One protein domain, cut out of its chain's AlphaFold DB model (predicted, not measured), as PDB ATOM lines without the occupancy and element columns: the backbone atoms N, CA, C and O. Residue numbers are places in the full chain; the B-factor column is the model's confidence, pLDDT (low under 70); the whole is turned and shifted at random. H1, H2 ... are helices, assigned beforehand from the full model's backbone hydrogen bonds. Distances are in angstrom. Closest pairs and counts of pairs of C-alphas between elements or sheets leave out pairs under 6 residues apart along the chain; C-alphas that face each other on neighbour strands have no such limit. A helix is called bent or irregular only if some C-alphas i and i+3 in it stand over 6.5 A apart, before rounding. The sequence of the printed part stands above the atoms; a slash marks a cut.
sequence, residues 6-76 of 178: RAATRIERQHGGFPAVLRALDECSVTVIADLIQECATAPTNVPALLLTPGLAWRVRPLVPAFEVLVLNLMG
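This is residues 6 to 76 of the 178 residues of an uncharacterized protein of Methylorubrum populi (strain ATCC BAA-705 / NCIMB 13946 / BJ001) (UniProt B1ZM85). A short helix, H3, stands in the middle of a cluster of five helices, with H1 alongside it on one side and the small H4 packed on its other side. Across a third side H2 and the long, kinked H5 run side by side in opposite ways. The 71 printed residues hold five named helices, H1 to H5, and no named strand: all helix. The whole is compact, with a radius of gyration of the C-alphas of 11.3 A and spans of 31 by 26 by 19 A.

H1, residues 6 to 15, begins at C-alpha 6 (195.590, 151.843, 156.683) and is 14.4 A long. H2, residues 18 to 26, measures 12.4 A. H3, residues 30 to 40, measures 15.3 A. H4, residues 47 to 51, measures 6.1 A. H5, residues 57 to 75, measures 24.9 A and ends at C-alpha 75 (184.446, 153.655, 159.646). H5 is irregular, with C-alphas 62 and 65 7.2 A apart, and has a kink of 59 degrees near residue 64.

H3 is the hub. H1 touches it at a shallow tilt of 22 degrees, opposite ways; the closest C-alphas, of Ala 7 and Glu 39, are 5.3 A apart. H4 touches H3, closest at the C-alphas of Ala 34 and Pro 48, 4.3 A. H2 touches H5 at a shallow tilt of 23 degrees, opposite ways, closest at the C-alphas of Leu 25 and Val 64, 6.2 A. H4 is apart from H1 and H2. Every O i to N i+4 pair is within hydrogen-bond range in H1, H2, H3 and H4, and 10 of 15 in H5.

The farthest C-alphas, of Pro 54 and Gly 76, are 33.2 A apart. The printed part has no cut and no long link. Its mean pLDDT is 91.3, and no printed residue is under 70.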
ATOM      1  N   ARG A   6     195.124 152.429 157.947       96.88
ATOM      2  CA  ARG A   6     195.590 151.843 156.683       96.88
ATOM      3  C   ARG A   6     194.612 150.803 156.143       96.88
ATOM      4  O   ARG A   6     194.302 150.838 154.953       96.88
ATOM      5  N   ALA A   7     194.157 149.885 156.996       96.81
ATOM      6  CA  ALA A   7     193.192 148.863 156.606       96.81
ATOM      7  C   ALA A   7     191.872 149.508 156.165       96.81
ATOM      8  O   ALA A   7     191.329 149.143 155.126       96.81
ATOM      9  N   ALA A   8     191.410 150.526 156.895       96.31
ATOM     10  CA  ALA A   8     190.181 151.246 156.587       96.31
ATOM     11  C   ALA A   8     190.224 151.872 155.185       96.31
ATOM     12  O   ALA A   8     189.336 151.620 154.374       96.31
ATOM     13  N   THR A   9     191.298 152.598 154.863       96.19
ATOM     14  CA  THR A   9     191.469 153.238 153.548       96.19
ATOM     15  C   THR A   9     191.629 152.221 152.412       96.19
ATOM     16  O   THR A   9     191.176 152.454 151.291       96.19
ATOM     17  N   ARG A  10     192.287 151.080 152.663       96.69
ATOM     18  CA  ARG A  10     192.474 150.035 151.641       96.69
ATOM     19  C   ARG A  10     191.171 149.306 151.330       96.69
ATOM     20  O   ARG A  10     190.835 149.201 150.154       96.69
ATOM     21  N   ILE A  11     190.436 148.880 152.357       96.88
ATOM     22  CA  ILE A  11     189.140 148.198 152.218       96.88
ATOM     23  C   ILE A  11     188.113 149.105 151.542       96.88
ATOM     24  O   ILE A  11     187.454 148.677 150.595       96.88
ATOM     25  N   GLU A  12     188.017 150.368 151.965       94.75
ATOM     26  CA  GLU A  12     187.121 151.343 151.340       94.75
ATOM     27  C   GLU A  12     187.401 151.454 149.834       94.75
ATOM     28  O   GLU A  12     186.501 151.276 149.013       94.75
ATOM     29  N   ARG A  13     188.664 151.687 149.459       94.81
ATOM     30  CA  ARG A  13     189.052 151.850 148.055       94.81
ATOM     31  C   ARG A  13     188.860 150.571 147.241       94.81
ATOM     32  O   ARG A  13     188.462 150.652 146.084       94.81
ATOM     33  N   GLN A  14     189.166 149.409 147.815       96.12
ATOM     34  CA  GLN A  14     189.091 148.117 147.130       96.12
ATOM     35  C   GLN A  14     187.652 147.723 146.784       96.12
ATOM     36  O   GLN A  14     187.421 147.155 145.720       96.12
ATOM     37  N   HIS A  15     186.693 148.050 147.649       95.50
ATOM     38  CA  HIS A  15     185.297 147.634 147.485       95.50
ATOM     39  C   HIS A  15     184.350 148.768 147.068       95.50
ATOM     40  O   HIS A  15     183.144 148.550 146.984       95.50
ATOM     41  N   GLY A  16     184.867 149.967 146.779       91.50
ATOM     42  CA  GLY A  16     184.050 151.105 146.340       91.50
ATOM     43  C   GLY A  16     183.231 151.754 147.462       91.50
ATOM     44  O   GLY A  16     182.176 152.326 147.201       91.50
ATOM     45  N   GLY A  17     183.714 151.667 148.705       92.81
ATOM     46  CA  GLY A  17     183.113 152.281 149.888       92.81
ATOM     47  C   GLY A  17     182.511 151.283 150.882       92.81
ATOM     48  O   GLY A  17     182.131 150.164 150.540       92.81
ATOM     49  N   PHE A  18     182.377 151.710 152.140       94.38
ATOM     50  CA  PHE A  18     181.821 150.873 153.209       94.38
ATOM     51  C   PHE A  18     180.366 150.415 153.007       94.38
ATOM     52  O   PHE A  18     180.077 149.285 153.392       94.38
ATOM     53  N   PRO A  19     179.451 151.179 152.370       93.62
ATOM     54  CA  PRO A  19     178.109 150.667 152.081       93.62
ATOM     55  C   PRO A  19     178.112 149.403 151.208       93.62
ATOM     56  O   PRO A  19     177.300 148.504 151.421       93.62
ATOM     57  N   ALA A  20     179.041 149.305 150.251       95.25
ATOM     58  CA  ALA A  20     179.204 148.109 149.428       95.25
ATOM     59  C   ALA A  20     179.776 146.937 150.242       95.25
ATOM     60  O   ALA A  20     179.332 145.804 150.080       95.25
ATOM     61  N   VAL A  21     180.710 147.220 151.156       96.50
ATOM     62  CA  VAL A  21     181.271 146.223 152.082       96.50
ATOM     63  C   VAL A  21     180.188 145.650 152.998       96.50
ATOM     64  O   VAL A  21     180.082 144.434 153.105       96.50
ATOM     65  N   LEU A  22     179.360 146.499 153.619       95.50
ATOM     66  CA  LEU A  22     178.277 146.064 154.510       95.50
ATOM     67  C   LEU A  22     177.245 145.206 153.770       95.50
ATOM     68  O   LEU A  22     176.932 144.111 154.220       95.50
ATOM     69  N   ARG A  23     176.809 145.627 152.574       96.00
ATOM     70  CA  ARG A  23     175.906 144.811 151.746       96.00
ATOM     71  C   ARG A  23     176.516 143.451 151.401       96.00
ATOM     72  O   ARG A  23     175.842 142.429 151.456       96.00
ATOM     73  N   ALA A  24     177.802 143.421 151.060       94.94
ATOM     74  CA  ALA A  24     178.485 142.170 150.768       94.94
ATOM     75  C   ALA A  24     178.607 141.267 152.009       94.94
ATOM     76  O   ALA A  24     178.610 140.044 151.866       94.94
ATOM     77  N   LEU A  25     178.690 141.835 153.217       95.00
ATOM     78  CA  LEU A  25     178.635 141.074 154.467       95.00
ATOM     79  C   LEU A  25     177.242 140.483 154.718       95.00
ATOM     80  O   LEU A  25     177.170 139.295 155.040       95.00
ATOM     81  N   ASP A  26     176.164 141.234 154.471       93.12
ATOM     82  CA  ASP A  26     174.781 140.724 154.544       93.12
ATOM     83  C   ASP A  26     174.569 139.525 153.602       93.12
ATOM     84  O   ASP A  26     173.928 138.522 153.940       93.12
ATOM     85  N   GLU A  27     175.171 139.599 152.415       92.88
ATOM     86  CA  GLU A  27     175.181 138.535 151.407       92.88
ATOM     87  C   GLU A  27     176.164 137.395 151.739       92.88
ATOM     88  O   GLU A  27     176.237 136.398 151.016       92.88
ATOM     89  N   CYS A  28     176.895 137.491 152.856       92.31
ATOM     90  CA  CYS A  28     177.902 136.532 153.305       92.31
ATOM     91  C   CYS A  28     179.016 136.304 152.258       92.31
ATOM     92  O   CYS A  28     179.491 135.181 152.048       92.31
ATOM     93  N   SER A  29     179.445 137.381 151.595       92.69
ATOM     94  CA  SER A  29     180.509 137.369 150.593       92.69
ATOM     95  C   SER A  29     181.840 136.949 151.207       92.69
ATOM     96  O   SER A  29     182.509 137.695 151.925       92.69
ATOM     97  N   VAL A  30     182.250 135.729 150.874       91.75
ATOM     98  CA  VAL A  30     183.496 135.126 151.349       91.75
ATOM     99  C   VAL A  30     184.718 135.931 150.907       91.75
ATOM    100  O   VAL A  30     185.679 136.029 151.664       91.75
ATOM    101  N   THR A  31     184.671 136.546 149.723       92.62
ATOM    102  CA  THR A  31     185.746 137.407 149.214       92.62
ATOM    103  C   THR A  31     185.957 138.618 150.117       92.62
ATOM    104  O   THR A  31     187.074 138.856 150.560       92.62
ATOM    105  N   VAL A  32     184.883 139.333 150.470       95.06
ATOM    106  CA  VAL A  32     184.973 140.511 151.349       95.06
ATOM    107  C   VAL A  32     185.439 140.119 152.749       95.06
ATOM    108  O   VAL A  32     186.281 140.796 153.335       95.06
ATOM    109  N   ILE A  33     184.954 138.993 153.275       94.44
ATOM    110  CA  ILE A  33     185.411 138.464 154.566       94.44
ATOM    111  C   ILE A  33     186.910 138.127 154.518       94.44
ATOM    112  O   ILE A  33     187.653 138.472 155.437       94.44
ATOM    113  N   ALA A  34     187.373 137.476 153.450       93.56
ATOM    114  CA  ALA A  34     188.778 137.135 153.258       93.56
ATOM    115  C   ALA A  34     189.665 138.390 153.175       93.56
ATOM    116  O   ALA A  34     190.703 138.439 153.839       93.56
ATOM    117  N   ASP A  35     189.228 139.416 152.443       95.31
ATOM    118  CA  ASP A  35     189.929 140.697 152.317       95.31
ATOM    119  C   ASP A  35     190.001 141.440 153.664       95.31
ATOM    120  O   ASP A  35     191.075 141.888 154.073       95.31
ATOM    121  N   LEU A  36     188.898 141.488 154.422       95.75
ATOM    122  CA  LEU A  36     188.869 142.057 155.778       95.75
ATOM    123  C   LEU A  36     189.842 141.340 156.720       95.75
ATOM    124  O   LEU A  36     190.562 141.992 157.483       95.75
ATOM    125  N   ILE A  37     189.878 140.003 156.670       94.75
ATOM    126  CA  ILE A  37     190.820 139.193 157.449       94.75
ATOM    127  C   ILE A  37     192.251 139.535 157.070       94.75
ATOM    128  O   ILE A  37     193.053 139.792 157.963       94.75
ATOM    129  N   GLN A  38     192.557 139.569 155.778       94.19
ATOM    130  CA  GLN A  38     193.900 139.834 155.284       94.19
ATOM    131  C   GLN A  38     194.401 141.226 155.693       94.19
ATOM    132  O   GLN A  38     195.527 141.355 156.169       94.19
ATOM    133  N   GLU A  39     193.571 142.259 155.547       95.00
ATOM    134  CA  GLU A  39     193.958 143.648 155.824       95.00
ATOM    135  C   GLU A  39     194.025 143.968 157.324       95.00
ATOM    136  O   GLU A  39     194.836 144.791 157.750       95.00
ATOM    137  N   CYS A  40     193.206 143.310 158.150       95.19
ATOM    138  CA  CYS A  40     193.186 143.540 159.599       95.19
ATOM    139  C   CYS A  40     193.942 142.462 160.398       95.19
ATOM    140  O   CYS A  40     193.905 142.468 161.636       95.19
ATOM    141  N   ALA A  41     194.607 141.507 159.748       93.75
ATOM    142  CA  ALA A  41     195.410 140.505 160.436       93.75
ATOM    143  C   ALA A  41     196.637 141.148 161.101       93.75
ATOM    144  O   ALA A  41     197.365 141.937 160.508       93.75
ATOM    145  N   THR A  42     196.895 140.785 162.359       89.00
ATOM    146  CA  THR A  42     198.076 141.240 163.115       89.00
ATOM    147  C   THR A  42     199.294 140.342 162.906       89.00
ATOM    148  O   THR A  42     200.390 140.679 163.340       89.00
ATOM    149  N   ALA A  43     199.099 139.190 162.265       88.06
ATOM    150  CA  ALA A  43     200.124 138.214 161.929       88.06
ATOM    151  C   ALA A  43     199.747 137.521 160.609       88.06
ATOM    152  O   ALA A  43     198.559 137.475 160.277       88.06
ATOM    153  N   PRO A  44     200.717 136.961 159.863       87.25
ATOM    154  CA  PRO A  44     200.428 136.188 158.660       87.25
ATOM    155  C   PRO A  44     199.405 135.077 158.935       87.25
ATOM    156  O   PRO A  44     199.518 134.354 159.923       87.25
ATOM    157  N   THR A  45     198.407 134.940 158.061       88.12
ATOM    158  CA  THR A  45     197.337 133.946 158.198       88.12
ATOM    159  C   THR A  45     196.977 133.341 156.845       88.12
ATOM    160  O   THR A  45     197.001 134.022 155.824       88.12
ATOM    161  N   ASN A  46     196.635 132.052 156.835       88.00
ATOM    162  CA  ASN A  46     196.123 131.340 155.662       88.00
ATOM    163  C   ASN A  46     194.587 131.281 155.626       88.00
ATOM    164  O   ASN A  46     194.022 130.701 154.699       88.00
ATOM    165  N   VAL A  47     193.905 131.868 156.616       86.69
ATOM    166  CA  VAL A  47     192.438 131.859 156.713       86.69
ATOM    167  C   VAL A  47     191.768 132.384 155.434       86.69
ATOM    168  O   VAL A  47     190.872 131.693 154.953       86.69
ATOM    169  N   PRO A  48     192.209 133.496 154.807       86.38
ATOM    170  CA  PRO A  48     191.651 133.948 153.528       86.38
ATOM    171  C   PRO A  48     191.660 132.866 152.437       86.38
ATOM    172  O   PRO A  48     190.657 132.662 151.759       86.38
ATOM    173  N   ALA A  49     192.755 132.108 152.311       85.56
ATOM    174  CA  ALA A  49     192.865 131.031 151.327       85.56
ATOM    175  C   ALA A  49     191.929 129.853 151.647       85.56
ATOM    176  O   ALA A  49     191.314 129.282 150.748       85.56
ATOM    177  N   LEU A  50     191.782 129.507 152.930       84.25
ATOM    178  CA  LEU A  50     190.866 128.450 153.368       84.25
ATOM    179  C   LEU A  50     189.404 128.824 153.115       84.25
ATOM    180  O   LEU A  50     188.619 127.972 152.711       84.25
ATOM    181  N   LEU A  51     189.045 130.091 153.311       84.56
ATOM    182  CA  LEU A  51     187.685 130.580 153.110       84.56
ATOM    183  C   LEU A  51     187.207 130.429 151.667       84.56
ATOM    184  O   LEU A  51     186.059 130.052 151.451       84.56
ATOM    185  N   LEU A  52     188.098 130.623 150.694       80.81
ATOM    186  CA  LEU A  52     187.802 130.443 149.270       80.81
ATOM    187  C   LEU A  52     187.614 128.967 148.864       80.81
ATOM    188  O   LEU A  52     187.266 128.682 147.719       80.81
ATOM    189  N   THR A  53     187.807 128.019 149.788       83.69
ATOM    190  CA  THR A  53     187.527 126.600 149.544       83.69
ATOM    191  C   THR A  53     186.008 126.358 149.509       83.69
ATOM    192  O   THR A  53     185.294 126.786 150.424       83.69
ATOM    193  N   PRO A  54     185.478 125.641 148.496       79.19
ATOM    194  CA  PRO A  54     184.048 125.363 148.392       79.19
ATOM    195  C   PRO A  54     183.466 124.729 149.662       79.19
ATOM    196  O   PRO A  54     184.046 123.816 150.248       79.19
ATOM    197  N   GLY A  55     182.285 125.199 150.075       75.69
ATOM    198  CA  GLY A  55     181.556 124.645 151.220       75.69
ATOM    199  C   GLY A  55     181.896 125.255 152.584       75.69
ATOM    200  O   GLY A  55     181.290 124.841 153.571       75.69
ATOM    201  N   LEU A  56     182.793 126.247 152.672       76.06
ATOM    202  CA  LEU A  56     183.043 126.986 153.921       76.06
ATOM    203  C   LEU A  56     182.158 128.229 154.107       76.06
ATOM    204  O   LEU A  56     182.004 128.690 155.236       76.06
ATOM    205  N   ALA A  57     181.532 128.735 153.040       71.19
ATOM    206  CA  ALA A  57     180.725 129.960 153.064       71.19
ATOM    207  C   ALA A  57     179.622 129.948 154.142       71.19
ATOM    208  O   ALA A  57     179.464 130.897 154.900       71.19
ATOM    209  N   TRP A  58     178.890 128.840 154.288       77.69
ATOM    210  CA  TRP A  58     177.830 128.747 155.298       77.69
ATOM    211  C   TRP A  58     178.372 128.688 156.734       77.69
ATOM    212  O   TRP A  58     177.671 129.076 157.666       77.69
ATOM    213  N   ARG A  59     179.621 128.237 156.925       84.38
ATOM    214  CA  ARG A  59     180.259 128.143 158.247       84.38
ATOM    215  C   ARG A  59     180.700 129.498 158.783       84.38
ATOM    216  O   ARG A  59     180.815 129.641 159.995       84.38
ATOM    217  N   VAL A  60     180.935 130.477 157.909       86.44
ATOM    218  CA  VAL A  60     181.288 131.845 158.319       86.44
ATOM    219  C   VAL A  60     180.086 132.749 158.533       86.44
ATOM    220  O   VAL A  60     180.235 133.788 159.163       86.44
ATOM    221  N   ARG A  61     178.890 132.345 158.096       89.44
ATOM    222  CA  ARG A  61     177.669 133.138 158.282       89.44
ATOM    223  C   ARG A  61     177.420 133.553 159.743       89.44
ATOM    224  O   ARG A  61     177.108 134.718 159.959       89.44
ATOM    225  N   PRO A  62     177.617 132.689 160.761       92.94
ATOM    226  CA  PRO A  62     177.479 133.104 162.161       92.94
ATOM    227  C   PRO A  62     178.490 134.172 162.613       92.94
ATOM    228  O   PRO A  62     178.287 134.790 163.652       92.94
ATOM    229  N   LEU A  63     179.578 134.383 161.865       91.81
ATOM    230  CA  LEU A  63     180.608 135.383 162.161       91.81
ATOM    231  C   LEU A  63     180.330 136.742 161.509       91.81
ATOM    232  O   LEU A  63     181.017 137.704 161.842       91.81
ATOM    233  N   VAL A  64     179.345 136.844 160.608       93.38
ATOM    234  CA  VAL A  64     179.006 138.094 159.905       93.38
ATOM    235  C   VAL A  64     178.810 139.278 160.867       93.38
ATOM    236  O   VAL A  64     179.479 140.287 160.648       93.38
ATOM    237  N   PRO A  65     178.075 139.156 161.994       94.69
ATOM    238  CA  PRO A  65     177.936 140.268 162.942       94.69
ATOM    239  C   PRO A  65     179.273 140.766 163.516       94.69
ATOM    240  O   PRO A  65     179.459 141.955 163.763       94.69
ATOM    241  N   ALA A  66     180.257 139.878 163.699       94.12
ATOM    242  CA  ALA A  66     181.586 140.280 164.160       94.12
ATOM    243  C   ALA A  66     182.354 141.068 163.082       94.12
ATOM    244  O   ALA A  66     183.105 141.991 163.405       94.12
ATOM    245  N   PHE A  67     182.157 140.732 161.803       95.31
ATOM    246  CA  PHE A  67     182.723 141.491 160.688       95.31
ATOM    247  C   PHE A  67     182.029 142.838 160.489       95.31
ATOM    248  O   PHE A  67     182.709 143.813 160.184       95.31
ATOM    249  N   GLU A  68     180.722 142.935 160.725       94.56
ATOM    250  CA  GLU A  68     180.007 144.217 160.724       94.56
ATOM    251  C   GLU A  68     180.571 145.159 161.788       94.56
ATOM    252  O   GLU A  68     180.955 146.284 161.474       94.56
ATOM    253  N   VAL A  69     180.738 144.679 163.026       93.81
ATOM    254  CA  VAL A  69     181.375 145.452 164.106       93.81
ATOM    255  C   VAL A  69     182.793 145.881 163.723       93.81
ATOM    256  O   VAL A  69     183.197 147.017 163.985       93.81
ATOM    257  N   LEU A  70     183.571 145.011 163.074       95.00
ATOM    258  CA  LEU A  70     184.893 145.378 162.562       95.00
ATOM    259  C   LEU A  70     184.807 146.510 161.527       95.00
ATOM    260  O   LEU A  70     185.584 147.462 161.608       95.00
ATOM    261  N   VAL A  71     183.876 146.428 160.577       95.38
ATOM    262  CA  VAL A  71     183.669 147.460 159.551       95.38
ATOM    263  C   VAL A  71     183.236 148.784 160.179       95.38
ATOM    264  O   VAL A  71     183.794 149.823 159.832       95.38
ATOM    265  N   LEU A  72     182.345 148.760 161.171       93.25
ATOM    266  CA  LEU A  72     181.949 149.954 161.923       93.25
ATOM    267  C   LEU A  72     183.154 150.604 162.628       93.25
ATOM    268  O   LEU A  72     183.323 151.824 162.575       93.25
ATOM    269  N   ASN A  73     184.065 149.804 163.190       92.81
ATOM    270  CA  ASN A  73     185.319 150.315 163.755       92.81
ATOM    271  C   ASN A  73     186.252 150.929 162.688       92.81
ATOM    272  O   ASN A  73     186.899 151.944 162.951       92.81
ATOM    273  N   LEU A  74     186.315 150.365 161.474       94.69
ATOM    274  CA  LEU A  74     187.075 150.930 160.342       94.69
ATOM    275  C   LEU A  74     186.462 152.238 159.810       94.69
ATOM    276  O   LEU A  74     187.179 153.121 159.335       94.69
ATOM    277  N   MET A  75     185.144 152.394 159.920       91.81
ATOM    278  CA  MET A  75     184.446 153.655 159.646       91.81
ATOM    279  C   MET A  75     184.699 154.703 160.742       91.81
ATOM    280  O   MET A  75     184.462 155.894 160.535       91.81
ATOM    281  N   GLY A  76     185.199 154.278 161.906       85.06
ATOM    282  CA  GLY A  76     185.350 155.118 163.088       85.06
ATOM    283  C   GLY A  76     184.015 155.463 163.745       85.06
ATOM    284  O   GLY A  76     183.919 156.534 164.343       85.06
TER     285      GLY A  76